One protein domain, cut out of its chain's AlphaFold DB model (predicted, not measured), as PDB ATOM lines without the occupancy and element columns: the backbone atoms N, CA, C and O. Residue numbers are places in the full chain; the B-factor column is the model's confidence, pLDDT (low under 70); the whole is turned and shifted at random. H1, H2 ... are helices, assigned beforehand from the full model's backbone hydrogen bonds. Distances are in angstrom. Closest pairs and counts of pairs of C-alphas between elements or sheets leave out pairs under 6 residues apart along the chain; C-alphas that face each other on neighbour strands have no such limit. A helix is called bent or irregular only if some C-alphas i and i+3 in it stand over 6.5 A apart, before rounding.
ATOM      1  N   LEU A  25     -35.049   4.343 156.845       77.06
ATOM      2  CA  LEU A  25     -33.788   3.861 156.290       77.06
ATOM      3  C   LEU A  25     -33.974   2.696 155.302       77.06
ATOM      4  O   LEU A  25     -33.277   2.645 154.286       77.06
ATOM      5  N   ASN A  26     -34.920   1.793 155.559       76.81
ATOM      6  CA  ASN A  26     -35.203   0.643 154.700       76.81
ATOM      7  C   ASN A  26     -35.976   1.069 153.450       76.81
ATOM      8  O   ASN A  26     -35.632   0.650 152.344       76.81
ATOM      9  N   ILE A  27     -36.929   1.994 153.595       81.94
ATOM     10  CA  ILE A  27     -37.640   2.608 152.462       81.94
ATOM     11  C   ILE A  27     -36.661   3.371 151.559       81.94
ATOM     12  O   ILE A  27     -36.695   3.224 150.332       81.94
ATOM     13  N   LEU A  28     -35.761   4.162 152.155       85.44
ATOM     14  CA  LEU A  28     -34.717   4.872 151.418       85.44
ATOM     15  C   LEU A  28     -33.785   3.891 150.701       85.44
ATOM     16  O   LEU A  28     -33.510   4.063 149.514       85.44
ATOM     17  N   SER A  29     -33.353   2.835 151.390       83.31
ATOM     18  CA  SER A  29     -32.507   1.787 150.818       83.31
ATOM     19  C   SER A  29     -33.189   1.089 149.639       83.31
ATOM     20  O   SER A  29     -32.598   0.946 148.577       83.31
ATOM     21  N   PHE A  30     -34.458   0.716 149.753       84.50
ATOM     22  CA  PHE A  30     -35.185   0.090 148.650       84.50
ATOM     23  C   PHE A  30     -35.347   1.037 147.448       84.50
ATOM     24  O   PHE A  30     -35.099   0.654 146.302       84.50
ATOM     25  N   SER A  31     -35.682   2.303 147.706       87.50
ATOM     26  CA  SER A  31     -35.847   3.330 146.668       87.50
ATOM     27  C   SER A  31     -34.543   3.594 145.908       87.50
ATOM     28  O   SER A  31     -34.524   3.616 144.674       87.50
ATOM     29  N   CYS A  32     -33.431   3.733 146.632       88.56
ATOM     30  CA  CYS A  32     -32.104   3.881 146.045       88.56
ATOM     31  C   CYS A  32     -31.710   2.650 145.213       88.56
ATOM     32  O   CYS A  32     -31.064   2.794 144.177       88.56
ATOM     33  N   LEU A  33     -32.127   1.446 145.617       87.81
ATOM     34  CA  LEU A  33     -31.745   0.201 144.953       87.81
ATOM     35  C   LEU A  33     -32.437   0.097 143.596       87.81
ATOM     36  O   LEU A  33     -31.796  -0.210 142.595       87.81
ATOM     37  N   LEU A  34     -33.730   0.428 143.543       89.31
ATOM     38  CA  LEU A  34     -34.488   0.494 142.295       89.31
ATOM     39  C   LEU A  34     -33.910   1.536 141.330       89.31
ATOM     40  O   LEU A  34     -33.801   1.283 140.127       89.31
ATOM     41  N   LEU A  35     -33.489   2.694 141.846       91.25
ATOM     42  CA  LEU A  35     -32.820   3.712 141.039       91.25
ATOM     43  C   LEU A  35     -31.495   3.190 140.462       91.25
ATOM     44  O   LEU A  35     -31.243   3.328 139.266       91.25
ATOM     45  N   ILE A  36     -30.663   2.542 141.279       89.69
ATOM     46  CA  ILE A  36     -29.400   1.947 140.822       89.69
ATOM     47  C   ILE A  36     -29.649   0.851 139.781       89.69
ATOM     48  O   ILE A  36     -28.977   0.828 138.747       89.69
ATOM     49  N   MET A  37     -30.630  -0.022 140.007       91.50
ATOM     50  CA  MET A  37     -30.980  -1.105 139.089       91.50
ATOM     51  C   MET A  37     -31.401  -0.558 137.721       91.50
ATOM     52  O   MET A  37     -30.876  -0.980 136.690       91.50
ATOM     53  N   THR A  38     -32.296   0.433 137.695       91.69
ATOM     54  CA  THR A  38     -32.768   1.049 136.443       91.69
ATOM     55  C   THR A  38     -31.645   1.752 135.681       91.69
ATOM     56  O   THR A  38     -31.508   1.546 134.472       91.69
ATOM     57  N   LEU A  39     -30.792   2.517 136.369       91.62
ATOM     58  CA  LEU A  39     -29.633   3.174 135.759       91.62
ATOM     59  C   LEU A  39     -28.611   2.165 135.220       91.62
ATOM     60  O   LEU A  39     -28.089   2.354 134.119       91.62
ATOM     61  N   THR A  40     -28.362   1.082 135.959       90.38
ATOM     62  CA  THR A  40     -27.430   0.016 135.565       90.38
ATOM     63  C   THR A  40     -27.905  -0.686 134.300       90.38
ATOM     64  O   THR A  40     -27.142  -0.797 133.338       90.38
ATOM     65  N   LEU A  41     -29.172  -1.110 134.262       93.69
ATOM     66  CA  LEU A  41     -29.758  -1.769 133.094       93.69
ATOM     67  C   LEU A  41     -29.736  -0.849 131.874       93.69
ATOM     68  O   LEU A  41     -29.280  -1.248 130.801       93.69
ATOM     69  N   PHE A  42     -30.177   0.398 132.041       93.62
ATOM     70  CA  PHE A  42     -30.226   1.366 130.953       93.62
ATOM     71  C   PHE A  42     -28.835   1.680 130.390       93.62
ATOM     72  O   PHE A  42     -28.613   1.601 129.179       93.62
ATOM     73  N   GLY A  43     -27.884   2.022 131.259       92.06
ATOM     74  CA  GLY A  43     -26.545   2.424 130.852       92.06
ATOM     75  C   GLY A  43     -25.771   1.287 130.185       92.06
ATOM     76  O   GLY A  43     -25.168   1.489 129.129       92.06
ATOM     77  N   ASN A  44     -25.825   0.074 130.740       92.50
ATOM     78  CA  ASN A  44     -25.113  -1.072 130.174       92.50
ATOM     79  C   ASN A  44     -25.790  -1.613 128.903       92.50
ATOM     80  O   ASN A  44     -25.098  -1.997 127.955       92.50
ATOM     81  N   ALA A  45     -27.120  -1.523 128.784       93.81
ATOM     82  CA  ALA A  45     -27.801  -1.778 127.513       93.81
ATOM     83  C   ALA A  45     -27.353  -0.788 126.424       93.81
ATOM     84  O   ALA A  45     -27.120  -1.188 125.279       93.81
ATOM     85  N   LEU A  46     -27.160   0.491 126.769       92.69
ATOM     86  CA  LEU A  46     -26.642   1.509 125.850       92.69
ATOM     87  C   LEU A  46     -25.226   1.168 125.354       92.69
ATOM     88  O   LEU A  46     -24.950   1.332 124.163       92.69
ATOM     89  N   VAL A  47     -24.347   0.659 126.228       91.06
ATOM     90  CA  VAL A  47     -22.993   0.183 125.871       91.06
ATOM     91  C   VAL A  47     -23.072  -0.918 124.813       91.06
ATOM     92  O   VAL A  47     -22.448  -0.808 123.753       91.06
ATOM     93  N   ILE A  48     -23.893  -1.942 125.060       92.12
ATOM     94  CA  ILE A  48     -24.076  -3.075 124.144       92.12
ATOM     95  C   ILE A  48     -24.675  -2.597 122.812       92.12
ATOM     96  O   ILE A  48     -24.204  -2.983 121.738       92.12
ATOM     97  N   LEU A  49     -25.682  -1.720 122.849       91.56
ATOM     98  CA  LEU A  49     -26.309  -1.156 121.651       91.56
ATOM     99  C   LEU A  49     -25.339  -0.298 120.833       91.56
ATOM    100  O   LEU A  49     -25.327  -0.396 119.604       91.56
ATOM    101  N   ALA A  50     -24.506   0.514 121.483       89.56
ATOM    102  CA  ALA A  50     -23.481   1.318 120.821       89.56
ATOM    103  C   ALA A  50     -22.453   0.442 120.100       89.56
ATOM    104  O   ALA A  50     -22.113   0.719 118.947       89.56
ATOM    105  N   PHE A  51     -22.019  -0.645 120.740       90.81
ATOM    106  CA  PHE A  51     -21.109  -1.618 120.145       90.81
ATOM    107  C   PHE A  51     -21.742  -2.353 118.953       90.81
ATOM    108  O   PHE A  51     -21.136  -2.481 117.883       90.81
ATOM    109  N   LYS A  52     -23.005  -2.782 119.093       90.69
ATOM    110  CA  LYS A  52     -23.755  -3.432 118.009       90.69
ATOM    111  C   LYS A  52     -23.979  -2.492 116.825       90.69
ATOM    112  O   LYS A  52     -23.823  -2.923 115.687       90.69
ATOM    113  N   ARG A  53     -24.301  -1.215 117.048       87.75
ATOM    114  CA  ARG A  53     -24.614  -0.263 115.963       87.75
ATOM    115  C   ARG A  53     -23.390   0.336 115.276       87.75
ATOM    116  O   ARG A  53     -23.487   0.676 114.101       87.75
ATOM    117  N   ASN A  54     -22.261   0.493 115.966       84.19
ATOM    118  CA  ASN A  54     -21.097   1.181 115.409       84.19
ATOM    119  C   ASN A  54     -19.923   0.222 115.179       84.19
ATOM    120  O   ASN A  54     -19.198  -0.132 116.105       84.19
ATOM    121  N   THR A  55     -19.686  -0.131 113.915       83.56
ATOM    122  CA  THR A  55     -18.558  -0.981 113.500       83.56
ATOM    123  C   THR A  55     -17.198  -0.398 113.885       83.56
ATOM    124  O   THR A  55     -16.285  -1.161 114.181       83.56
ATOM    125  N   LYS A  56     -17.066   0.934 113.985       80.88
ATOM    126  CA  LYS A  56     -15.814   1.602 114.389       80.88
ATOM    127  C   LYS A  56     -15.432   1.358 115.851       80.88
ATOM    128  O   LYS A  56     -14.285   1.572 116.220       80.88
ATOM    129  N   ILE A  57     -16.388   0.937 116.682       81.38
ATOM    130  CA  ILE A  57     -16.176   0.646 118.107       81.38
ATOM    131  C   ILE A  57     -15.833  -0.839 118.310       81.38
ATOM    132  O   ILE A  57     -15.408  -1.221 119.391       81.38
ATOM    133  N   ARG A  58     -15.938  -1.702 117.293       85.75
ATOM    134  CA  ARG A  58     -15.720  -3.151 117.438       85.75
ATOM    135  C   ARG A  58     -14.236  -3.530 117.426       85.75
ATOM    136  O   ARG A  58     -13.753  -4.164 116.494       85.75
ATOM    137  N   THR A  59     -13.511  -3.122 118.460       82.69
ATOM    138  CA  THR A  59     -12.112  -3.505 118.702       82.69
ATOM    139  C   THR A  59     -12.031  -4.596 119.764       82.69
ATOM    140  O   THR A  59     -12.955  -4.738 120.565       82.69
ATOM    141  N   VAL A  60     -10.911  -5.329 119.810       74.44
ATOM    142  CA  VAL A  60     -10.645  -6.372 120.822       74.44
ATOM    143  C   VAL A  60     -10.827  -5.824 122.243       74.44
ATOM    144  O   VAL A  60     -11.538  -6.424 123.041       74.44
ATOM    145  N   THR A  61     -10.323  -4.618 122.523       71.94
ATOM    146  CA  THR A  61     -10.550  -3.898 123.790       71.94
ATOM    147  C   THR A  61     -12.021  -3.778 124.160       71.94
ATOM    148  O   THR A  61     -12.422  -3.976 125.303       71.94
ATOM    149  N   ASN A  62     -12.841  -3.396 123.183       82.12
ATOM    150  CA  ASN A  62     -14.225  -3.034 123.430       82.12
ATOM    151  C   ASN A  62     -15.107  -4.282 123.581       82.12
ATOM    152  O   ASN A  62     -16.194  -4.170 124.137       82.12
ATOM    153  N   TYR A  63     -14.633  -5.469 123.178       82.44
ATOM    154  CA  TYR A  63     -15.273  -6.732 123.558       82.44
ATOM    155  C   TYR A  63     -15.197  -6.977 125.069       82.44
ATOM    156  O   TYR A  63     -16.189  -7.417 125.646       82.44
ATOM    157  N   PHE A  64     -14.094  -6.618 125.737       79.31
ATOM    158  CA  PHE A  64     -14.030  -6.702 127.201       79.31
ATOM    159  C   PHE A  64     -14.985  -5.714 127.882       79.31
ATOM    160  O   PHE A  64     -15.635  -6.053 128.867       79.31
ATOM    161  N   VAL A  65     -15.140  -4.513 127.317       80.94
ATOM    162  CA  VAL A  65     -16.136  -3.526 127.774       80.94
ATOM    163  C   VAL A  65     -17.562  -4.076 127.650       80.94
ATOM    164  O   VAL A  65     -18.366  -3.917 128.563       80.94
ATOM    165  N   VAL A  66     -17.876  -4.764 126.549       85.94
ATOM    166  CA  VAL A  66     -19.175  -5.435 126.369       85.94
ATOM    167  C   VAL A  66     -19.351  -6.590 127.354       85.94
ATOM    168  O   VAL A  66     -20.431  -6.728 127.918       85.94
ATOM    169  N   SER A  67     -18.308  -7.387 127.597       83.12
ATOM    170  CA  SER A  67     -18.343  -8.465 128.592       83.12
ATOM    171  C   SER A  67     -18.662  -7.935 129.991       83.12
ATOM    172  O   SER A  67     -19.460  -8.538 130.701       83.12
ATOM    173  N   LEU A  68     -18.081  -6.792 130.373       81.12
ATOM    174  CA  LEU A  68     -18.365  -6.148 131.654       81.12
ATOM    175  C   LEU A  68     -19.805  -5.616 131.718       81.12
ATOM    176  O   LEU A  68     -20.496  -5.869 132.696       81.12
ATOM    177  N   ALA A  69     -20.301  -4.993 130.645       88.00
ATOM    178  CA  ALA A  69     -21.695  -4.547 130.572       88.00
ATOM    179  C   ALA A  69     -22.704  -5.708 130.691       88.00
ATOM    180  O   ALA A  69     -23.774  -5.540 131.273       88.00
ATOM    181  N   VAL A  70     -22.378  -6.892 130.156       86.19
ATOM    182  CA  VAL A  70     -23.199  -8.102 130.335       86.19
ATOM    183  C   VAL A  70     -23.172  -8.567 131.791       86.19
ATOM    184  O   VAL A  70     -24.230  -8.865 132.338       86.19
ATOM    185  N   ALA A  71     -21.999  -8.590 132.430       84.62
ATOM    186  CA  ALA A  71     -21.875  -8.945 133.843       84.62
ATOM    187  C   ALA A  71     -22.670  -7.986 134.750       84.62
ATOM    188  O   ALA A  71     -23.438  -8.447 135.588       84.62
ATOM    189  N   ASP A  72     -22.582  -6.673 134.524       87.62
ATOM    190  CA  ASP A  72     -23.341  -5.668 135.282       87.62
ATOM    191  C   ASP A  72     -24.862  -5.847 135.141       87.62
ATOM    192  O   ASP A  72     -25.605  -5.693 136.110       87.62
ATOM    193  N   ILE A  73     -25.345  -6.197 133.942       88.75
ATOM    194  CA  ILE A  73     -26.767  -6.510 133.723       88.75
ATOM    195  C   ILE A  73     -27.166  -7.776 134.485       88.75
ATOM    196  O   ILE A  73     -28.239  -7.803 135.082       88.75
ATOM    197  N   LEU A  74     -26.323  -8.812 134.493       85.81
ATOM    198  CA  LEU A  74     -26.590 -10.035 135.256       85.81
ATOM    199  C   LEU A  74     -26.660  -9.752 136.761       85.81
ATOM    200  O   LEU A  74     -27.606 -10.193 137.407       85.81
ATOM    201  N   VAL A  75     -25.739  -8.952 137.304       84.75
ATOM    202  CA  VAL A  75     -25.773  -8.505 138.710       84.75
ATOM    203  C   VAL A  75     -27.054  -7.717 139.004       84.75
ATOM    204  O   VAL A  75     -27.703  -7.942 140.025       84.75
ATOM    205  N   ALA A  76     -27.480  -6.834 138.097       88.00
ATOM    206  CA  ALA A  76     -28.712  -6.067 138.264       88.00
ATOM    207  C   ALA A  76     -29.990  -6.922 138.203       88.00
ATOM    208  O   ALA A  76     -30.970  -6.585 138.858       88.00
ATOM    209  N   LEU A  77     -30.003  -8.010 137.426       87.25
ATOM    210  CA  LEU A  77     -31.169  -8.891 137.282       87.25
ATOM    211  C   LEU A  77     -31.220 -10.018 138.316       87.25
ATOM    212  O   LEU A  77     -32.304 -10.518 138.604       87.25
ATOM    213  N   VAL A  78     -30.070 -10.437 138.843       82.44
ATOM    214  CA  VAL A  78     -29.966 -11.563 139.777       82.44
ATOM    215  C   VAL A  78     -29.649 -11.053 141.177       82.44
ATOM    216  O   VAL A  78     -30.481 -11.190 142.064       82.44
ATOM    217  N   SER A  79     -28.509 -10.397 141.389       82.12
ATOM    218  CA  SER A  79     -28.073  -9.983 142.729       82.12
ATOM    219  C   SER A  79     -28.965  -8.883 143.332       82.12
ATOM    220  O   SER A  79     -29.393  -8.986 144.480       82.12
ATOM    221  N   MET A  80     -29.322  -7.832 142.584       85.94
ATOM    222  CA  MET A  80     -30.105  -6.723 143.163       85.94
ATOM    223  C   MET A  80     -31.515  -7.140 143.645       85.94
ATOM    224  O   MET A  80     -31.872  -6.766 144.764       85.94
ATOM    225  N   PRO A  81     -32.312  -7.942 142.907       85.00
ATOM    226  CA  PRO A  81     -33.633  -8.376 143.374       85.00
ATOM    227  C   PRO A  81     -33.578  -9.264 144.612       85.00
ATOM    228  O   PRO A  81     -34.409  -9.135 145.510       85.00
ATOM    229  N   ILE A  82     -32.574 -10.133 144.699       79.88
ATOM    230  CA  ILE A  82     -32.409 -10.984 145.870       79.88
ATOM    231  C   ILE A  82     -32.015 -10.124 147.096       79.88
ATOM    232  O   ILE A  82     -32.387 -10.426 148.229       79.88
ATOM    233  N   TRP A  83     -31.345  -8.985 146.887       80.25
ATOM    234  CA  TRP A  83     -30.909  -8.099 147.978       80.25
ATOM    235  C   TRP A  83     -32.096  -7.291 148.469       80.25
ATOM    236  O   TRP A  83     -32.298  -7.136 149.669       80.25
ATOM    237  N   ALA A  84     -32.934  -6.855 147.527       82.00
ATOM    238  CA  ALA A  84     -34.233  -6.274 147.813       82.00
ATOM    239  C   ALA A  84     -35.104  -7.233 148.643       82.00
ATOM    240  O   ALA A  84     -35.725  -6.813 149.616       82.00
ATOM    241  N   ALA A  85     -35.114  -8.527 148.303       77.69
ATOM    242  CA  ALA A  85     -35.853  -9.541 149.051       77.69
ATOM    243  C   ALA A  85     -35.308  -9.741 150.477       77.69
ATOM    244  O   ALA A  85     -36.108  -9.866 151.405       77.69
ATOM    245  N   TYR A  86     -33.981  -9.711 150.663       76.12
ATOM    246  CA  TYR A  86     -33.338  -9.732 151.984       76.12
ATOM    247  C   TYR A  86     -33.758  -8.527 152.839       76.12
ATOM    248  O   TYR A  86     -34.207  -8.704 153.970       76.12
ATOM    249  N   LEU A  87     -33.705  -7.319 152.264       72.31
ATOM    250  CA  LEU A  87     -34.126  -6.069 152.910       72.31
ATOM    251  C   LEU A  87     -35.606  -6.072 153.334       72.31
ATOM    252  O   LEU A  87     -35.935  -5.509 154.370       72.31
ATOM    253  N   MET A  88     -36.495  -6.681 152.538       69.69
ATOM    254  CA  MET A  88     -37.942  -6.688 152.806       69.69
ATOM    255  C   MET A  88     -38.397  -7.806 153.742       69.69
ATOM    256  O   MET A  88     -39.325  -7.613 154.521       69.69
ATOM    257  N   SER A  89     -37.805  -8.994 153.623       67.06
ATOM    258  CA  SER A  89     -38.359 -10.185 154.274       67.06
ATOM    259  C   SER A  89     -37.743 -10.429 155.652       67.06
ATOM    260  O   SER A  89     -38.340 -11.139 156.455       67.06
ATOM    261  N   GLY A  90     -36.537  -9.906 155.922       58.56
ATOM    262  CA  GLY A  90     -35.768 -10.250 157.130       58.56
ATOM    263  C   GLY A  90     -35.499 -11.758 157.273       58.56
ATOM    264  O   GLY A  90     -35.071 -12.221 158.327       58.56
ATOM    265  N   VAL A  91     -35.791 -12.536 156.226       54.19
ATOM    266  CA  VAL A  91     -35.695 -13.992 156.209       54.19
ATOM    267  C   VAL A  91     -34.220 -14.348 156.148       54.19
ATOM    268  O   VAL A  91     -33.497 -13.878 155.267       54.19
ATOM    269  N   GLN A  92     -33.792 -15.208 157.069       54.81
ATOM    270  CA  GLN A  92     -32.516 -15.910 156.989       54.81
ATOM    271  C   GLN A  92     -32.535 -16.776 155.729       54.81
ATOM    272  O   GLN A  92     -33.002 -17.913 155.739       54.81
ATOM    273  N   LEU A  93     -32.095 -16.195 154.608       55.53
ATOM    274  CA  LEU A  93     -31.723 -16.941 153.414       55.53
ATOM    275  C   LEU A  93     -30.788 -18.063 153.871       55.53
ATOM    276  O   LEU A  93     -29.834 -17.784 154.599       55.53
ATOM    277  N   GLU A  94     -31.080 -19.312 153.490       57.31
ATOM    278  CA  GLU A  94     -30.231 -20.463 153.821       57.31
ATOM    279  C   GLU A  94     -28.752 -20.109 153.618       57.31
ATOM    280  O   GLU A  94     -28.389 -19.515 152.598       57.31
ATOM    281  N   GLU A  95     -27.882 -20.490 154.560       59.53
ATOM    282  CA  GLU A  95     -26.448 -20.164 154.506       59.53
ATOM    283  C   GLU A  95     -25.793 -20.527 153.163       59.53
ATOM    284  O   GLU A  95     -24.852 -19.873 152.711       59.53
ATOM    285  N   VAL A  96     -26.300 -21.573 152.506       59.19
ATOM    286  CA  VAL A  96     -25.853 -22.029 151.185       59.19
ATOM    287  C   VAL A  96     -26.067 -20.949 150.127       59.19
ATOM    288  O   VAL A  96     -25.196 -20.707 149.293       59.19
ATOM    289  N   PHE A  97     -27.199 -20.262 150.173       62.56
ATOM    290  CA  PHE A  97     -27.565 -19.259 149.190       62.56
ATOM    291  C   PHE A  97     -26.752 -17.970 149.360       62.56
ATOM    292  O   PHE A  97     -26.295 -17.398 148.372       62.56
ATOM    293  N   LEU A  98     -26.458 -17.578 150.604       65.50
ATOM    294  CA  LEU A  98     -25.526 -16.486 150.897       65.50
ATOM    295  C   LEU A  98     -24.094 -16.821 150.429       65.50
ATOM    296  O   LEU A  98     -23.406 -15.957 149.888       65.50
ATOM    297  N   LYS A  99     -23.652 -18.078 150.571       65.62
ATOM    298  CA  LYS A  99     -22.336 -18.544 150.088       65.62
ATOM    299  C   LYS A  99     -22.236 -18.532 148.561       65.62
ATOM    300  O   LYS A  99     -21.261 -18.009 148.023       65.62
ATOM    301  N   VAL A 100     -23.243 -19.060 147.861       63.16
ATOM    302  CA  VAL A 100     -23.304 -19.053 146.385       63.16
ATOM    303  C   VAL A 100     -23.352 -17.624 145.848       63.16
ATOM    304  O   VAL A 100     -22.660 -17.305 144.882       63.16
ATOM    305  N   TRP A 101     -24.115 -16.753 146.506       66.81
ATOM    306  CA  TRP A 101     -24.151 -15.338 146.177       66.81
ATOM    307  C   TRP A 101     -22.776 -14.695 146.295       66.81
ATOM    308  O   TRP A 101     -22.277 -14.120 145.329       66.81
ATOM    309  N   THR A 102     -22.155 -14.776 147.473       68.38
ATOM    310  CA  THR A 102     -20.850 -14.156 147.732       68.38
ATOM    311  C   THR A 102     -19.812 -14.642 146.723       68.38
ATOM    312  O   THR A 102     -18.997 -13.858 146.241       68.38
ATOM    313  N   PHE A 103     -19.889 -15.911 146.312       70.81
ATOM    314  CA  PHE A 103     -19.033 -16.463 145.267       70.81
ATOM    315  C   PHE A 103     -19.248 -15.799 143.896       70.81
ATOM    316  O   PHE A 103     -18.277 -15.472 143.216       70.81
ATOM    317  N   MET A 104     -20.498 -15.547 143.496       67.25
ATOM    318  CA  MET A 104     -20.821 -14.820 142.259       67.25
ATOM    319  C   MET A 104     -20.285 -13.382 142.268       67.25
ATOM    320  O   MET A 104     -19.668 -12.953 141.288       67.25
ATOM    321  N   ASP A 105     -20.438 -12.661 143.379       68.38
ATOM    322  CA  ASP A 105     -19.934 -11.287 143.506       68.38
ATOM    323  C   ASP A 105     -18.392 -11.246 143.455       68.38
ATOM    324  O   ASP A 105     -17.805 -10.369 142.810       68.38
ATOM    325  N   ILE A 106     -17.718 -12.244 144.044       70.62
ATOM    326  CA  ILE A 106     -16.259 -12.411 143.941       70.62
ATOM    327  C   ILE A 106     -15.839 -12.666 142.489       70.62
ATOM    328  O   ILE A 106     -14.915 -12.013 142.000       70.62
ATOM    329  N   LEU A 107     -16.519 -13.566 141.771       69.38
ATOM    330  CA  LEU A 107     -16.223 -13.850 140.361       69.38
ATOM    331  C   LEU A 107     -16.387 -12.601 139.482       69.38
ATOM    332  O   LEU A 107     -15.550 -12.346 138.613       69.38
ATOM    333  N   CYS A 108     -17.411 -11.784 139.739       68.50
ATOM    334  CA  CYS A 108     -17.609 -10.510 139.048       68.50
ATOM    335  C   CYS A 108     -16.471  -9.509 139.340       68.50
ATOM    336  O   CYS A 108     -16.016  -8.785 138.444       68.50
ATOM    337  N   GLY A 109     -15.958  -9.497 140.572       69.44
ATOM    338  CA  GLY A 109     -14.791  -8.700 140.958       69.44
ATOM    339  C   GLY A 109     -13.516  -9.141 140.255       69.44
ATOM    340  O   GLY A 109     -12.802  -8.315 139.686       69.44
ATOM    341  N   VAL A 110     -13.268 -10.449 140.205       71.50
ATOM    342  CA  VAL A 110     -12.130 -11.036 139.487       71.50
ATOM    343  C   VAL A 110     -12.206 -10.717 137.993       71.50
ATOM    344  O   VAL A 110     -11.217 -10.269 137.413       71.50
ATOM    345  N   ALA A 111     -13.382 -10.847 137.373       66.50
ATOM    346  CA  ALA A 111     -13.591 -10.475 135.974       66.50
ATOM    347  C   ALA A 111     -13.291  -8.985 135.718       66.50
ATOM    348  O   ALA A 111     -12.665  -8.634 134.715       66.50
ATOM    349  N   SER A 112     -13.673  -8.108 136.649       72.25
ATOM    350  CA  SER A 112     -13.397  -6.671 136.559       72.25
ATOM    351  C   SER A 112     -11.905  -6.351 136.698       72.25
ATOM    352  O   SER A 112     -11.374  -5.547 135.929       72.25
ATOM    353  N   ILE A 113     -11.201  -7.024 137.613       74.06
ATOM    354  CA  ILE A 113      -9.744  -6.906 137.765       74.06
ATOM    355  C   ILE A 113      -9.045  -7.370 136.487       74.06
ATOM    356  O   ILE A 113      -8.193  -6.654 135.962       74.06
ATOM    357  N   ILE A 114      -9.433  -8.520 135.932       70.94
ATOM    358  CA  ILE A 114      -8.875  -9.028 134.671       70.94
ATOM    359  C   ILE A 114      -9.107  -8.021 133.543       70.94
ATOM    360  O   ILE A 114      -8.181  -7.735 132.788       70.94
ATOM    361  N   ASN A 115     -10.294  -7.415 133.467       68.62
ATOM    362  CA  ASN A 115     -10.601  -6.393 132.472       68.62
ATOM    363  C   ASN A 115      -9.699  -5.151 132.618       68.62
ATOM    364  O   ASN A 115      -9.114  -4.680 131.644       68.62
ATOM    365  N   LEU A 116      -9.497  -4.646 133.837       70.75
ATOM    366  CA  LEU A 116      -8.583  -3.524 134.095       70.75
ATOM    367  C   LEU A 116      -7.134  -3.864 133.762       70.75
ATOM    368  O   LEU A 116      -6.404  -3.033 133.213       70.75
ATOM    369  N   THR A 117      -6.725  -5.090 134.070       73.44
ATOM    370  CA  THR A 117      -5.385  -5.588 133.771       73.44
ATOM    371  C   THR A 117      -5.199  -5.697 132.259       73.44
ATOM    372  O   THR A 117      -4.206  -5.208 131.731       73.44
ATOM    373  N   ALA A 118      -6.197  -6.207 131.536       68.88
ATOM    374  CA  ALA A 118      -6.209  -6.267 130.079       68.88
ATOM    375  C   ALA A 118      -6.155  -4.868 129.443       68.88
ATOM    376  O   ALA A 118      -5.336  -4.639 128.555       68.88
ATOM    377  N   ILE A 119      -6.936  -3.899 129.939       73.44
ATOM    378  CA  ILE A 119      -6.884  -2.493 129.493       73.44
ATOM    379  C   ILE A 119      -5.490  -1.888 129.738       73.44
ATOM    380  O   ILE A 119      -4.975  -1.122 128.917       73.44
ATOM    381  N   SER A 120      -4.866  -2.224 130.868       75.00
ATOM    382  CA  SER A 120      -3.526  -1.752 131.228       75.00
ATOM    383  C   SER A 120      -2.453  -2.350 130.321       75.00
ATOM    384  O   SER A 120      -1.618  -1.612 129.793       75.00
ATOM    385  N   ILE A 121      -2.516  -3.662 130.082       74.69
ATOM    386  CA  ILE A 121      -1.604  -4.405 129.206       74.69
ATOM    387  C   ILE A 121      -1.749  -3.938 127.762       74.69
ATOM    388  O   ILE A 121      -0.748  -3.626 127.121       74.69
ATOM    389  N   GLU A 122      -2.968  -3.816 127.242       71.94
ATOM    390  CA  GLU A 122      -3.189  -3.354 125.873       71.94
ATOM    391  C   GLU A 122      -2.583  -1.966 125.660       71.94
ATOM    392  O   GLU A 122      -1.908  -1.710 124.663       71.94
ATOM    393  N   ARG A 123      -2.757  -1.061 126.625       73.25
ATOM    394  CA  ARG A 123      -2.138   0.260 126.544       73.25
ATOM    395  C   ARG A 123      -0.640   0.239 126.724       73.25
ATOM    396  O   ARG A 123       0.013   1.095 126.131       73.25
ATOM    397  N   PHE A 124      -0.103  -0.679 127.515       77.31
ATOM    398  CA  PHE A 124       1.333  -0.892 127.587       77.31
ATOM    399  C   PHE A 124       1.869  -1.327 126.220       77.31
ATOM    400  O   PHE A 124       2.741  -0.656 125.677       77.31
ATOM    401  N   ILE A 125       1.267  -2.343 125.598       78.81
ATOM    402  CA  ILE A 125       1.628  -2.828 124.258       78.81
ATOM    403  C   ILE A 125       1.508  -1.704 123.226       78.81
ATOM    404  O   ILE A 125       2.443  -1.449 122.469       78.81
ATOM    405  N   PHE A 126       0.394  -0.971 123.222       76.75
ATOM    406  CA  PHE A 126       0.171   0.143 122.305       76.75
ATOM    407  C   PHE A 126       1.164   1.291 122.517       76.75
ATOM    408  O   PHE A 126       1.613   1.903 121.546       76.75
ATOM    409  N   LYS A 127       1.530   1.589 123.771       74.56
ATOM    410  CA  LYS A 127       2.582   2.561 124.091       74.56
ATOM    411  C   LYS A 127       3.932   2.091 123.575       74.56
ATOM    412  O   LYS A 127       4.613   2.887 122.941       74.56
ATOM    413  N   THR A 128       4.293   0.832 123.789       78.12
ATOM    414  CA  THR A 128       5.560   0.256 123.325       78.12
ATOM    415  C   THR A 128       5.641   0.252 121.798       78.12
ATOM    416  O   THR A 128       6.613   0.752 121.235       78.12
ATOM    417  N   ALA A 129       4.581  -0.179 121.109       77.25
ATOM    418  CA  ALA A 129       4.495  -0.144 119.650       77.25
ATOM    419  C   ALA A 129       4.580   1.290 119.099       77.25
ATOM    420  O   ALA A 129       5.305   1.569 118.144       77.25
ATOM    421  N   ARG A 130       3.889   2.249 119.735       75.69
ATOM    422  CA  ARG A 130       4.013   3.665 119.369       75.69
ATOM    423  C   ARG A 130       5.381   4.237 119.685       75.69
ATOM    424  O   ARG A 130       5.836   5.087 118.935       75.69
ATOM    425  N   PHE A 131       6.022   3.831 120.772       75.81
ATOM    426  CA  PHE A 131       7.367   4.275 121.117       75.81
ATOM    427  C   PHE A 131       8.361   3.852 120.035       75.81
ATOM    428  O   PHE A 131       9.112   4.695 119.556       75.81
ATOM    429  N   GLN A 132       8.274   2.608 119.559       75.00
ATOM    430  CA  GLN A 132       9.065   2.122 118.424       75.00
ATOM    431  C   GLN A 132       8.784   2.920 117.140       75.00
ATOM    432  O   GLN A 132       9.709   3.464 116.541       75.00
ATOM    433  N   ALA A 133       7.512   3.107 116.764       72.56
ATOM    434  CA  ALA A 133       7.141   3.915 115.594       72.56
ATOM    435  C   ALA A 133       7.589   5.387 115.709       72.56
ATOM    436  O   ALA A 133       7.872   6.056 114.717       72.56
ATOM    437  N   ARG A 134       7.666   5.912 116.935       71.38
ATOM    438  CA  ARG A 134       8.125   7.274 117.207       71.38
ATOM    439  C   ARG A 134       9.627   7.410 117.202       71.38
ATOM    440  O   ARG A 134      10.072   8.474 116.812       71.38
ATOM    441  N   GLN A 135      10.398   6.407 117.613       74.38
ATOM    442  CA  GLN A 135      11.848   6.476 117.438       74.38
ATOM    443  C   GLN A 135      12.185   6.680 115.959       74.38
ATOM    444  O   GLN A 135      12.989   7.545 115.637       74.38
ATOM    445  N   ILE A 136      11.448   6.014 115.068       72.44
ATOM    446  CA  ILE A 136      11.554   6.214 113.620       72.44
ATOM    447  C   ILE A 136      11.150   7.649 113.217       72.44
ATOM    448  O   ILE A 136      11.873   8.302 112.474       72.44
ATOM    449  N   ALA A 137      10.040   8.189 113.735       71.88
ATOM    450  CA  ALA A 137       9.566   9.537 113.382       71.88
ATOM    451  C   ALA A 137      10.360  10.700 114.023       71.88
ATOM    452  O   ALA A 137      10.437  11.791 113.461       71.88
ATOM    453  N   LEU A 138      10.948  10.500 115.203       70.94
ATOM    454  CA  LEU A 138      11.760  11.495 115.915       70.94
ATOM    455  C   LEU A 138      13.142  11.658 115.286       70.94
ATOM    456  O   LEU A 138      13.708  12.742 115.388       70.94
ATOM    457  N   MET A 139      13.637  10.633 114.582       70.56
ATOM    458  CA  MET A 139      14.788  10.783 113.687       70.56
ATOM    459  C   MET A 139      14.492  11.711 112.495       70.56
ATOM    460  O   MET A 139      15.424  12.153 111.835       70.56
ATOM    461  N   ILE A 140      13.219  12.049 112.241       73.50
ATOM    462  CA  ILE A 140      12.792  12.888 111.112       73.50
ATOM    463  C   ILE A 140      12.479  14.336 111.546       73.50
ATOM    464  O   ILE A 140      12.769  15.260 110.791       73.50
ATOM    465  N   ASN A 141      11.895  14.585 112.733       70.12
ATOM    466  CA  ASN A 141      11.577  15.956 113.181       70.12
ATOM    467  C   ASN A 141      11.451  16.111 114.718       70.12
ATOM    468  O   ASN A 141      10.573  15.521 115.355       70.12
ATOM    469  N   GLY A 142      12.282  16.974 115.318       67.25
ATOM    470  CA  GLY A 142      12.370  17.191 116.770       67.25
ATOM    471  C   GLY A 142      11.172  17.907 117.415       67.25
ATOM    472  O   GLY A 142      10.849  17.630 118.574       67.25
ATOM    473  N   ASN A 143      10.436  18.746 116.674       70.25
ATOM    474  CA  ASN A 143       9.267  19.472 117.208       70.25
ATOM    475  C   ASN A 143       8.091  18.541 117.564       70.25
ATOM    476  O   ASN A 143       7.227  18.882 118.374       70.25
ATOM    477  N   VAL A 144       8.085  17.323 117.019       73.00
ATOM    478  CA  VAL A 144       7.045  16.310 117.247       73.00
ATOM    479  C   VAL A 144       7.115  15.739 118.677       73.00
ATOM    480  O   VAL A 144       6.099  15.301 119.222       73.00
ATOM    481  N   LYS A 145       8.279  15.818 119.342       68.75
ATOM    482  CA  LYS A 145       8.512  15.290 120.700       68.75
ATOM    483  C   LYS A 145       7.551  15.876 121.741       68.75
ATOM    484  O   LYS A 145       6.910  15.117 122.471       68.75
ATOM    485  N   ASN A 146       7.392  17.202 121.776       65.44
ATOM    486  CA  ASN A 146       6.565  17.896 122.775       65.44
ATOM    487  C   ASN A 146       5.065  17.615 122.586       65.44
ATOM    488  O   ASN A 146       4.338  17.378 123.554       65.44
ATOM    489  N   PHE A 147       4.604  17.565 121.333       69.94
ATOM    490  CA  PHE A 147       3.220  17.223 121.004       69.94
ATOM    491  C   PHE A 147       2.879  15.776 121.396       69.94
ATOM    492  O   PHE A 147       1.820  15.511 121.976       69.94
ATOM    493  N   LEU A 148       3.793  14.836 121.135       69.69
ATOM    494  CA  LEU A 148       3.608  13.428 121.479       69.69
ATOM    495  C   LEU A 148       3.562  13.210 122.993       69.69
ATOM    496  O   LEU A 148       2.628  12.551 123.456       69.69
ATOM    497  N   LEU A 149       4.483  13.808 123.756       65.75
ATOM    498  CA  LEU A 149       4.520  13.719 125.223       65.75
ATOM    499  C   LEU A 149       3.226  14.270 125.856       65.75
ATOM    500  O   LEU A 149       2.617  13.637 126.721       65.75
ATOM    501  N   ALA A 150       2.723  15.399 125.344       64.12
ATOM    502  CA  ALA A 150       1.448  15.976 125.774       64.12
ATOM    503  C   ALA A 150       0.222  15.117 125.386       64.12
ATOM    504  O   ALA A 150      -0.820  15.187 126.047       64.12
ATOM    505  N   SER A 151       0.302  14.315 124.318       67.69
ATOM    506  CA  SER A 151      -0.749  13.352 123.942       67.69
ATOM    507  C   SER A 151      -0.738  12.100 124.833       67.69
ATOM    508  O   SER A 151      -1.798  11.574 125.181       67.69
ATOM    509  N   GLU A 152       0.449  11.667 125.267       63.81
ATOM    510  CA  GLU A 152       0.662  10.496 126.128       63.81
ATOM    511  C   GLU A 152       0.120  10.714 127.535       63.81
ATOM    512  O   GLU A 152      -0.563   9.849 128.090       63.81
ATOM    513  N   MET A 153       0.385  11.897 128.090       61.88
ATOM    514  CA  MET A 153      -0.062  12.286 129.422       61.88
ATOM    515  C   MET A 153      -1.593  12.355 129.507       61.88
ATOM    516  O   MET A 153      -2.180  11.932 130.502       61.88
ATOM    517  N   ARG A 154      -2.269  12.786 128.431       65.94
ATOM    518  CA  ARG A 154      -3.742  12.764 128.351       65.94
ATOM    519  C   ARG A 154      -4.293  11.347 128.397       65.94
ATOM    520  O   ARG A 154      -5.261  11.103 129.106       65.94
ATOM    521  N   ALA A 155      -3.667  10.419 127.675       64.19
ATOM    522  CA  ALA A 155      -4.090   9.027 127.670       64.19
ATOM    523  C   ALA A 155      -3.859   8.368 129.040       64.19
ATOM    524  O   ALA A 155      -4.742   7.655 129.516       64.19
ATOM    525  N   ALA A 156      -2.701   8.584 129.672       65.81
ATOM    526  CA  ALA A 156      -2.379   8.034 130.993       65.81
ATOM    527  C   ALA A 156      -3.318   8.564 132.090       65.81
ATOM    528  O   ALA A 156      -3.823   7.779 132.888       65.81
ATOM    529  N   LYS A 157      -3.647   9.862 132.061       67.69
ATOM    530  CA  LYS A 157      -4.613  10.480 132.982       67.69
ATOM    531  C   LYS A 157      -5.964   9.771 132.960       67.69
ATOM    532  O   LYS A 157      -6.552   9.529 134.004       67.69
ATOM    533  N   THR A 158      -6.443   9.406 131.772       66.75
ATOM    534  CA  THR A 158      -7.715   8.696 131.640       66.75
ATOM    535  C   THR A 158      -7.682   7.324 132.319       66.75
ATOM    536  O   THR A 158      -8.660   6.954 132.947       66.75
ATOM    537  N   LEU A 159      -6.568   6.587 132.245       68.00
ATOM    538  CA  LEU A 159      -6.446   5.300 132.939       68.00
ATOM    539  C   LEU A 159      -6.402   5.437 134.450       68.00
ATOM    540  O   LEU A 159      -7.082   4.683 135.133       68.00
ATOM    541  N   ALA A 160      -5.624   6.395 134.949       67.38
ATOM    542  CA  ALA A 160      -5.509   6.633 136.381       67.38
ATOM    543  C   ALA A 160      -6.881   6.930 137.003       67.38
ATOM    544  O   ALA A 160      -7.187   6.433 138.080       67.38
ATOM    545  N   VAL A 161      -7.740   7.667 136.286       68.69
ATOM    546  CA  VAL A 161      -9.123   7.923 136.714       68.69
ATOM    547  C   VAL A 161      -9.950   6.635 136.780       68.69
ATOM    548  O   VAL A 161     -10.667   6.449 137.753       68.69
ATOM    549  N   VAL A 162      -9.841   5.727 135.802       69.69
ATOM    550  CA  VAL A 162     -10.585   4.447 135.828       69.69
ATOM    551  C   VAL A 162     -10.113   3.540 136.945       69.69
ATOM    552  O   VAL A 162     -10.928   3.009 137.689       69.69
ATOM    553  N   MET A 163      -8.797   3.363 137.053       70.31
ATOM    554  CA  MET A 163      -8.192   2.520 138.077       70.31
ATOM    555  C   MET A 163      -8.548   3.053 139.469       70.31
ATOM    556  O   MET A 163      -8.963   2.284 140.326       70.31
ATOM    557  N   GLY A 164      -8.466   4.373 139.669       71.19
ATOM    558  CA  GLY A 164      -8.854   5.019 140.921       71.19
ATOM    559  C   GLY A 164     -10.344   4.879 141.229       71.19
ATOM    560  O   GLY A 164     -10.696   4.525 142.348       71.19
ATOM    561  N   ALA A 165     -11.220   5.089 140.240       73.75
ATOM    562  CA  ALA A 165     -12.661   4.915 140.413       73.75
ATOM    563  C   ALA A 165     -13.017   3.476 140.816       73.75
ATOM    564  O   ALA A 165     -13.822   3.293 141.721       73.75
ATOM    565  N   PHE A 166     -12.366   2.479 140.209       73.50
ATOM    566  CA  PHE A 166     -12.552   1.072 140.556       73.50
ATOM    567  C   PHE A 166     -12.069   0.736 141.970       73.50
ATOM    568  O   PHE A 166     -12.772   0.072 142.720       73.50
ATOM    569  N   VAL A 167     -10.876   1.199 142.359       74.69
ATOM    570  CA  VAL A 167     -10.341   0.952 143.711       74.69
ATOM    571  C   VAL A 167     -11.240   1.575 144.773       74.69
ATOM    572  O   VAL A 167     -11.459   0.968 145.816       74.69
ATOM    573  N   ILE A 168     -11.801   2.754 144.504       75.75
ATOM    574  CA  ILE A 168     -12.742   3.396 145.421       75.75
ATOM    575  C   ILE A 168     -14.042   2.590 145.494       75.75
ATOM    576  O   ILE A 168     -14.507   2.327 146.595       75.75
ATOM    577  N   SER A 169     -14.613   2.163 144.366       74.38
ATOM    578  CA  SER A 169     -15.907   1.470 144.352       74.38
ATOM    579  C   SER A 169     -15.856   0.021 144.851       74.38
ATOM    580  O   SER A 169     -16.834  -0.463 145.412       74.38
ATOM    581  N   TRP A 170     -14.725  -0.669 144.691       73.81
ATOM    582  CA  TRP A 170     -14.569  -2.072 145.091       73.81
ATOM    583  C   TRP A 170     -13.725  -2.285 146.344       73.81
ATOM    584  O   TRP A 170     -13.893  -3.297 147.024       73.81
ATOM    585  N   GLY A 171     -12.813  -1.367 146.664       75.69
ATOM    586  CA  GLY A 171     -11.858  -1.522 147.763       75.69
ATOM    587  C   GLY A 171     -12.535  -1.845 149.095       75.69
ATOM    588  O   GLY A 171     -12.187  -2.853 149.708       75.69
ATOM    589  N   PRO A 172     -13.547  -1.074 149.531       80.00
ATOM    590  CA  PRO A 172     -14.230  -1.343 150.795       80.00
ATOM    591  C   PRO A 172     -14.984  -2.675 150.819       80.00
ATOM    592  O   PRO A 172     -14.993  -3.339 151.851       80.00
ATOM    593  N   PHE A 173     -15.534  -3.122 149.686       75.94
ATOM    594  CA  PHE A 173     -16.142  -4.451 149.582       75.94
ATOM    595  C   PHE A 173     -15.103  -5.564 149.752       75.94
ATOM    596  O   PHE A 173     -15.319  -6.489 150.533       75.94
ATOM    597  N   PHE A 174     -13.947  -5.465 149.087       76.56
ATOM    598  CA  PHE A 174     -12.863  -6.432 149.274       76.56
ATOM    599  C   PHE A 174     -12.344  -6.439 150.715       76.56
ATOM    600  O   PHE A 174     -12.144  -7.512 151.273       76.56
ATOM    601  N   ILE A 175     -12.188  -5.269 151.341       81.81
ATOM    602  CA  ILE A 175     -11.747  -5.157 152.738       81.81
ATOM    603  C   ILE A 175     -12.743  -5.848 153.677       81.81
ATOM    604  O   ILE A 175     -12.325  -6.662 154.495       81.81
ATOM    605  N   VAL A 176     -14.047  -5.586 153.540       78.94
ATOM    606  CA  VAL A 176     -15.077  -6.214 154.388       78.94
ATOM    607  C   VAL A 176     -15.110  -7.732 154.205       78.94
ATOM    608  O   VAL A 176     -15.166  -8.449 155.198       78.94
ATOM    609  N   ASN A 177     -15.007  -8.238 152.972       75.81
ATOM    610  CA  ASN A 177     -14.976  -9.685 152.718       75.81
ATOM    611  C   ASN A 177     -13.711 -10.358 153.263       75.81
ATOM    612  O   ASN A 177     -13.786 -11.459 153.804       75.81
ATOM    613  N   ILE A 178     -12.554  -9.698 153.150       81.94
ATOM    614  CA  ILE A 178     -11.302 -10.184 153.740       81.94
ATOM    615  C   ILE A 178     -11.448 -10.257 155.262       81.94
ATOM    616  O   ILE A 178     -11.167 -11.299 155.845       81.94
ATOM    617  N   VAL A 179     -11.934  -9.189 155.905       82.38
ATOM    618  CA  VAL A 179     -12.144  -9.157 157.362       82.38
ATOM    619  C   VAL A 179     -13.142 -10.226 157.799       82.38
ATOM    620  O   VAL A 179     -12.852 -10.936 158.754       82.38
ATOM    621  N   TYR A 180     -14.255 -10.397 157.079       76.31
ATOM    622  CA  TYR A 180     -15.242 -11.443 157.355       76.31
ATOM    623  C   TYR A 180     -14.621 -12.845 157.320       76.31
ATOM    624  O   TYR A 180     -14.869 -13.645 158.214       76.31
ATOM    625  N   GLY A 181     -13.755 -13.125 156.338       76.00
ATOM    626  CA  GLY A 181     -13.078 -14.420 156.216       76.00
ATOM    627  C   GLY A 181     -12.098 -14.738 157.352       76.00
ATOM    628  O   GLY A 181     -11.851 -15.911 157.624       76.00
ATOM    629  N   PHE A 182     -11.544 -13.723 158.024       82.06
ATOM    630  CA  PHE A 182     -10.657 -13.902 159.182       82.06
ATOM    631  C   PHE A 182     -11.382 -13.783 160.530       82.06
ATOM    632  O   PHE A 182     -10.941 -14.369 161.516       82.06
ATOM    633  N   CYS A 183     -12.454 -12.995 160.591       80.06
ATOM    634  CA  CYS A 183     -13.206 -12.694 161.801       80.06
ATOM    635  C   CYS A 183     -14.670 -12.378 161.459       80.06
ATOM    636  O   CYS A 183     -15.013 -11.249 161.100       80.06
ATOM    637  N   GLU A 184     -15.553 -13.356 161.654       75.94
ATOM    638  CA  GLU A 184     -16.989 -13.194 161.394       75.94
ATOM    639  C   GLU A 184     -17.635 -12.164 162.337       75.94
ATOM    640  O   GLU A 184     -18.433 -11.336 161.904       75.94
ATOM    641  N   SER A 185     -17.233 -12.132 163.613       78.56
ATOM    642  CA  SER A 185     -17.778 -11.210 164.624       78.56
ATOM    643  C   SER A 185     -17.317  -9.756 164.473       78.56
ATOM    644  O   SER A 185     -17.857  -8.868 165.129       78.56
ATOM    645  N   CYS A 186     -16.298  -9.498 163.649       81.62
ATOM    646  CA  CYS A 186     -15.766  -8.155 163.408       81.62
ATOM    647  C   CYS A 186     -16.596  -7.372 162.380       81.62
ATOM    648  O   CYS A 186     -16.412  -6.162 162.229       81.62
ATOM    649  N   VAL A 187     -17.488  -8.050 161.654       79.25
ATOM    650  CA  VAL A 187     -18.287  -7.460 160.583       79.25
ATOM    651  C   VAL A 187     -19.716  -7.266 161.062       79.25
ATOM    652  O   VAL A 187     -20.391  -8.203 161.470       79.25
ATOM    653  N   THR A 188     -20.184  -6.023 160.997       77.25
ATOM    654  CA  THR A 188     -21.570  -5.683 161.336       77.25
ATOM    655  C   THR A 188     -22.460  -5.731 160.093       77.25
ATOM    656  O   THR A 188     -21.984  -5.486 158.981       77.25
ATOM    657  N   GLU A 189     -23.769  -5.946 160.273       69.81
ATOM    658  CA  GLU A 189     -24.774  -5.823 159.197       69.81
ATOM    659  C   GLU A 189     -24.641  -4.490 158.439       69.81
ATOM    660  O   GLU A 189     -24.712  -4.443 157.211       69.81
ATOM    661  N   GLN A 190     -24.344  -3.398 159.151       70.44
ATOM    662  CA  GLN A 190     -24.141  -2.078 158.548       70.44
ATOM    663  C   GLN A 190     -22.927  -2.048 157.608       70.44
ATOM    664  O   GLN A 190     -22.994  -1.450 156.535       70.44
ATOM    665  N   SER A 191     -21.832  -2.725 157.966       71.44
ATOM    666  CA  SER A 191     -20.637  -2.843 157.119       71.44
ATOM    667  C   SER A 191     -20.935  -3.603 155.823       71.44
ATOM    668  O   SER A 191     -20.468  -3.200 154.757       71.44
ATOM    669  N   VAL A 192     -21.758  -4.656 155.894       72.62
ATOM    670  CA  VAL A 192     -22.203  -5.434 154.724       72.62
ATOM    671  C   VAL A 192     -23.102  -4.593 153.822       72.62
ATOM    672  O   VAL A 192     -22.919  -4.579 152.603       72.62
ATOM    673  N   VAL A 193     -24.040  -3.844 154.406       73.00
ATOM    674  CA  VAL A 193     -24.930  -2.938 153.670       73.00
ATOM    675  C   VAL A 193     -24.121  -1.860 152.944       73.00
ATOM    676  O   VAL A 193     -24.297  -1.678 151.740       73.00
ATOM    677  N   VAL A 194     -23.187  -1.188 153.626       74.25
ATOM    678  CA  VAL A 194     -22.320  -0.157 153.023       74.25
ATOM    679  C   VAL A 194     -21.470  -0.734 151.892       74.25
ATOM    680  O   VAL A 194     -21.403  -0.145 150.811       74.25
ATOM    681  N   ALA A 195     -20.863  -1.904 152.103       74.31
ATOM    682  CA  ALA A 195     -20.073  -2.584 151.083       74.31
ATOM    683  C   ALA A 195     -20.905  -2.905 149.828       74.31
ATOM    684  O   ALA A 195     -20.442  -2.688 148.707       74.31
ATOM    685  N   LYS A 196     -22.155  -3.348 150.006       75.50
ATOM    686  CA  LYS A 196     -23.081  -3.647 148.904       75.50
ATOM    687  C   LYS A 196     -23.513  -2.399 148.142       75.50
ATOM    688  O   LYS A 196     -23.487  -2.400 146.915       75.50
ATOM    689  N   TRP A 197     -23.827  -1.308 148.839       78.06
ATOM    690  CA  TRP A 197     -24.132  -0.021 148.202       78.06
ATOM    691  C   TRP A 197     -22.983   0.500 147.348       78.06
ATOM    692  O   TRP A 197     -23.191   0.993 146.234       78.06
ATOM    693  N   MET A 198     -21.763   0.366 147.862       75.94
ATOM    694  CA  MET A 198     -20.567   0.816 147.168       75.94
ATOM    695  C   MET A 198     -20.284  -0.020 145.919       75.94
ATOM    696  O   MET A 198     -20.023   0.536 144.850       75.94
ATOM    697  N   HIS A 199     -20.446  -1.341 146.034       77.19
ATOM    698  CA  HIS A 199     -20.323  -2.275 144.924       77.19
ATOM    699  C   HIS A 199     -21.374  -2.016 143.829       77.19
ATOM    700  O   HIS A 199     -21.006  -1.806 142.675       77.19
ATOM    701  N   TYR A 200     -22.669  -1.936 144.158       82.62
ATOM    702  CA  TYR A 200     -23.721  -1.738 143.148       82.62
ATOM    703  C   TYR A 200     -23.630  -0.394 142.423       82.62
ATOM    704  O   TYR A 200     -23.967  -0.293 141.243       82.62
ATOM    705  N   SER A 201     -23.119   0.639 143.095       78.25
ATOM    706  CA  SER A 201     -22.869   1.933 142.460       78.25
ATOM    707  C   SER A 201     -21.832   1.833 141.332       78.25
ATOM    708  O   SER A 201     -21.911   2.582 140.357       78.25
ATOM    709  N   ASN A 202     -20.892   0.880 141.399       78.44
ATOM    710  CA  ASN A 202     -19.881   0.672 140.361       78.44
ATOM    711  C   ASN A 202     -20.501   0.387 138.985       78.44
ATOM    712  O   ASN A 202     -20.082   0.964 137.980       78.44
ATOM    713  N   SER A 203     -21.535  -0.452 138.948       79.94
ATOM    714  CA  SER A 203     -22.212  -0.849 137.711       79.94
ATOM    715  C   SER A 203     -22.937   0.320 137.026       79.94
ATOM    716  O   SER A 203     -23.085   0.324 135.801       79.94
ATOM    717  N   VAL A 204     -23.310   1.363 137.782       81.81
ATOM    718  CA  VAL A 204     -23.859   2.628 137.254       81.81
ATOM    719  C   VAL A 204     -22.761   3.510 136.654       81.81
ATOM    720  O   VAL A 204     -22.962   4.149 135.617       81.81
ATOM    721  N   PHE A 205     -21.586   3.557 137.284       80.50
ATOM    722  CA  PHE A 205     -20.489   4.411 136.828       80.50
ATOM    723  C   PHE A 205     -19.809   3.894 135.556       80.50
ATOM    724  O   PHE A 205     -19.295   4.708 134.785       80.50
ATOM    725  N   ASN A 206     -19.852   2.588 135.281       79.06
ATOM    726  CA  ASN A 206     -19.205   1.970 134.117       79.06
ATOM    727  C   ASN A 206     -19.576   2.661 132.775       79.06
ATOM    728  O   ASN A 206     -18.679   3.188 132.104       79.06
ATOM    729  N   PRO A 207     -20.865   2.808 132.397       82.19
ATOM    730  CA  PRO A 207     -21.277   3.566 131.208       82.19
ATOM    731  C   PRO A 207     -20.801   5.030 131.169       82.19
ATOM    732  O   PRO A 207     -20.424   5.529 130.103       82.19
ATOM    733  N   ILE A 208     -20.797   5.724 132.314       80.62
ATOM    734  CA  ILE A 208     -20.371   7.132 132.429       80.62
ATOM    735  C   ILE A 208     -18.875   7.247 132.147       80.62
ATOM    736  O   ILE A 208     -18.436   8.105 131.374       80.62
ATOM    737  N   VAL A 209     -18.092   6.343 132.732       78.69
ATOM    738  CA  VAL A 209     -16.659   6.230 132.491       78.69
ATOM    739  C   VAL A 209     -16.413   6.030 130.993       78.69
ATOM    740  O   VAL A 209     -15.696   6.826 130.385       78.69
ATOM    741  N   TYR A 210     -17.087   5.083 130.335       75.50
ATOM    742  CA  TYR A 210     -16.910   4.870 128.889       75.50
ATOM    743  C   TYR A 210     -17.281   6.099 128.048       75.50
ATOM    744  O   TYR A 210     -16.541   6.458 127.124       75.50
ATOM    745  N   ALA A 211     -18.377   6.785 128.386       77.19
ATOM    746  CA  ALA A 211     -18.812   8.006 127.710       77.19
ATOM    747  C   ALA A 211     -17.788   9.151 127.834       77.19
ATOM    748  O   ALA A 211     -17.573   9.914 126.890       77.19
ATOM    749  N   CYS A 212     -17.130   9.277 128.986       68.62
ATOM    750  CA  CYS A 212     -16.124  10.309 129.232       68.62
ATOM    751  C   CYS A 212     -14.786   9.995 128.555       68.62
ATOM    752  O   CYS A 212     -14.116  10.893 128.037       68.62
ATOM    753  N   MET A 213     -14.399   8.722 128.536       66.31
ATOM    754  CA  MET A 213     -13.082   8.294 128.076       66.31
ATOM    755  C   MET A 213     -12.987   8.089 126.573       66.31
ATOM    756  O   MET A 213     -11.951   8.384 125.971       66.31
ATOM    757  N   ASN A 214     -14.042   7.552 125.958       71.94
ATOM    758  CA  ASN A 214     -14.001   7.133 124.570       71.94
ATOM    759  C   ASN A 214     -14.922   8.014 123.723       71.94
ATOM    760  O   ASN A 214     -16.148   7.928 123.768       71.94
ATOM    761  N   LYS A 215     -14.300   8.868 122.901       75.38
ATOM    762  CA  LYS A 215     -15.005   9.796 122.006       75.38
ATOM    763  C   LYS A 215     -15.939   9.073 121.035       75.38
ATOM    764  O   LYS A 215     -16.949   9.655 120.653       75.38
ATOM    765  N   GLU A 216     -15.617   7.843 120.640       79.81
ATOM    766  CA  GLU A 216     -16.452   7.054 119.735       79.81
ATOM    767  C   GLU A 216     -17.673   6.484 120.465       79.81
ATOM    768  O   GLU A 216     -18.782   6.612 119.945       79.81
ATOM    769  N   PHE A 217     -17.520   5.991 121.704       81.69
ATOM    770  CA  PHE A 217     -18.669   5.648 122.558       81.69
ATOM    771  C   PHE A 217     -19.536   6.871 122.847       81.69
ATOM    772  O   PHE A 217     -20.748   6.809 122.678       81.69
ATOM    773  N   ARG A 218     -18.935   8.022 123.173       83.38
ATOM    774  CA  ARG A 218     -19.674   9.270 123.401       83.38
ATOM    775  C   ARG A 218     -20.502   9.688 122.191       83.38
ATOM    776  O   ARG A 218     -21.659  10.070 122.336       83.38
ATOM    777  N   LYS A 219     -19.917   9.621 120.992       82.94
ATOM    778  CA  LYS A 219     -20.640   9.890 119.742       82.94
ATOM    779  C   LYS A 219     -21.768   8.884 119.544       82.94
ATOM    780  O   LYS A 219     -22.869   9.299 119.209       82.94
ATOM    781  N   ALA A 220     -21.516   7.595 119.767       84.00
ATOM    782  CA  ALA A 220     -22.537   6.562 119.631       84.00
ATOM    783  C   ALA A 220     -23.698   6.768 120.616       84.00
ATOM    784  O   ALA A 220     -24.847   6.763 120.189       84.00
ATOM    785  N   PHE A 221     -23.417   7.047 121.890       88.56
ATOM    786  CA  PHE A 221     -24.427   7.357 122.905       88.56
ATOM    787  C   PHE A 221     -25.225   8.598 122.540       88.56
ATOM    788  O   PHE A 221     -26.449   8.565 122.560       88.56
ATOM    789  N   CYS A 222     -24.547   9.665 122.118       84.75
ATOM    790  CA  CYS A 222     -25.213  10.879 121.674       84.75
ATOM    791  C   CYS A 222     -26.151  10.595 120.488       84.75
ATOM    792  O   CYS A 222     -27.301  11.025 120.498       84.75
ATOM    793  N   ILE A 223     -25.701   9.834 119.485       85.06
ATOM    794  CA  ILE A 223     -26.526   9.476 118.323       85.06
ATOM    795  C   ILE A 223     -27.735   8.631 118.741       85.06
ATOM    796  O   ILE A 223     -28.819   8.842 118.205       85.06
ATOM    797  N   ILE A 224     -27.562   7.693 119.676       86.94
ATOM    798  CA  ILE A 224     -28.642   6.825 120.161       86.94
ATOM    799  C   ILE A 224     -29.670   7.621 120.979       86.94
ATOM    800  O   ILE A 224     -30.862   7.425 120.774       86.94
ATOM    801  N   LEU A 225     -29.226   8.527 121.856       86.75
ATOM    802  CA  LEU A 225     -30.094   9.274 122.777       86.75
ATOM    803  C   LEU A 225     -30.727  10.527 122.151       86.75
ATOM    804  O   LEU A 225     -31.865  10.864 122.457       86.75
ATOM    805  N   PHE A 226     -30.001  11.234 121.280       86.62
ATOM    806  CA  PHE A 226     -30.394  12.559 120.772       86.62
ATOM    807  C   PHE A 226     -30.500  12.639 119.243       86.62
ATOM    808  O   PHE A 226     -30.860  13.688 118.698       86.62
ATOM    809  N   GLY A 227     -30.188  11.552 118.535       80.19
ATOM    810  CA  GLY A 227     -30.219  11.493 117.078       80.19
ATOM    811  C   GLY A 227     -29.010  12.151 116.397       80.19
ATOM    812  O   GLY A 227     -28.299  13.001 116.936       80.19
TER     813      GLY A 227
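AT A GLANCE: This is residues 25 to 227 of the 253 residues of the protein "Dopamine receptor 1" of Stylophora pistillata (UniProt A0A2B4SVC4). A loose, elongated up-and-down bundle: H1, H2, H4, H5a and H6 run alternately one way and the other, with H4 and H5a as a long hairpin that makes the longest axis. Its turn, residues 138 to 143, sticks out past the rest, H5b angles off the other end of H5a, and H7 turns across the end of H6 to pack on H1. The printed part has 203 residues with seven named helices, H1 to H7 in order, and no named strand; the class is all helix. It is loose, with a radius of gyration of the C-alphas of 20.5 A, and spans 71 by 45 by 26 A.

HOW THE PARTS SIT: H1, residues 25 to 53, and H2, residues 60 to 77, form a helical hairpin, closest at the C-alphas of Asn 44 and Ala 69, 4.9 A, opposite ways at a shallow tilt of 32 degrees, only just short of steep. H3, residues 79 to 89, touches residues 26 to 37 of H1, closest at the C-alphas of Phe 30 and Ala 84, 6.5 A. H4, residues 95 to 138, touches H2 with residues 108 to 122 alone, closest at the C-alphas of Phe 64 and Asn 115, 6.3 A. H5, residues 144 to 182, was assigned as one helix by its hydrogen bonds but is bent: C-alphas 169 and 172 are 7.2 A apart, and its arms H5a, residues 144 to 169, and H5b, residues 172 to 182, stand at a steep tilt of 49 degrees. H4 and H5a form a helical hairpin at a shallow tilt of 6 degrees, closest at the C-alphas of Leu 138 and Val 144, 6.9 A. H6, residues 189 to 213, touches H5b, closest at the C-alphas of Phe 173 and Ala 195, 4.6 A; H5a, at Ser 169 and Met 198, 5.5 A; and H1, at Thr 40 and Val 204, 4.7 A. H6 is only just irregular, with C-alphas 204 and 207 6.6 A apart. H7, residues 215 to 226, touches H6 only at the corner, closest at the C-alphas of Ala 211 and Arg 218, 4.6 A, and touches H1, closest at those of Ala 50 and Ala 220, 5.5 A. H4 and H6 are apart. Every O i to N i+4 pair is within hydrogen-bond range in H1, H3, H4, H5b and H7; the counts are 13 of 14 in H2, 21 of 22 in H5a and 16 of 21 in H6.

IN THESE COORDINATES: H1 begins at C-alpha 25 (-33.788, 3.861, 156.290) and is 41.6 A long; H2 is 26.4 A and H4 62.9 A, with a kink of 26 degrees near residue 132. H5a is 38.5 A and H6 36.1 A, with a kink of 40 degrees near residue 207. H7 ends at C-alpha 226 (-30.394, 12.559, 120.772).

THE WHOLE: The C-alphas of Val 91 and Ile 140, the two farthest apart, are 71.5 A apart. The printed part has no cut, and no link is long. The mean pLDDT of the printed part is 76.9; 45 residues are under 70, among them 88 to 102 and 145 to 162.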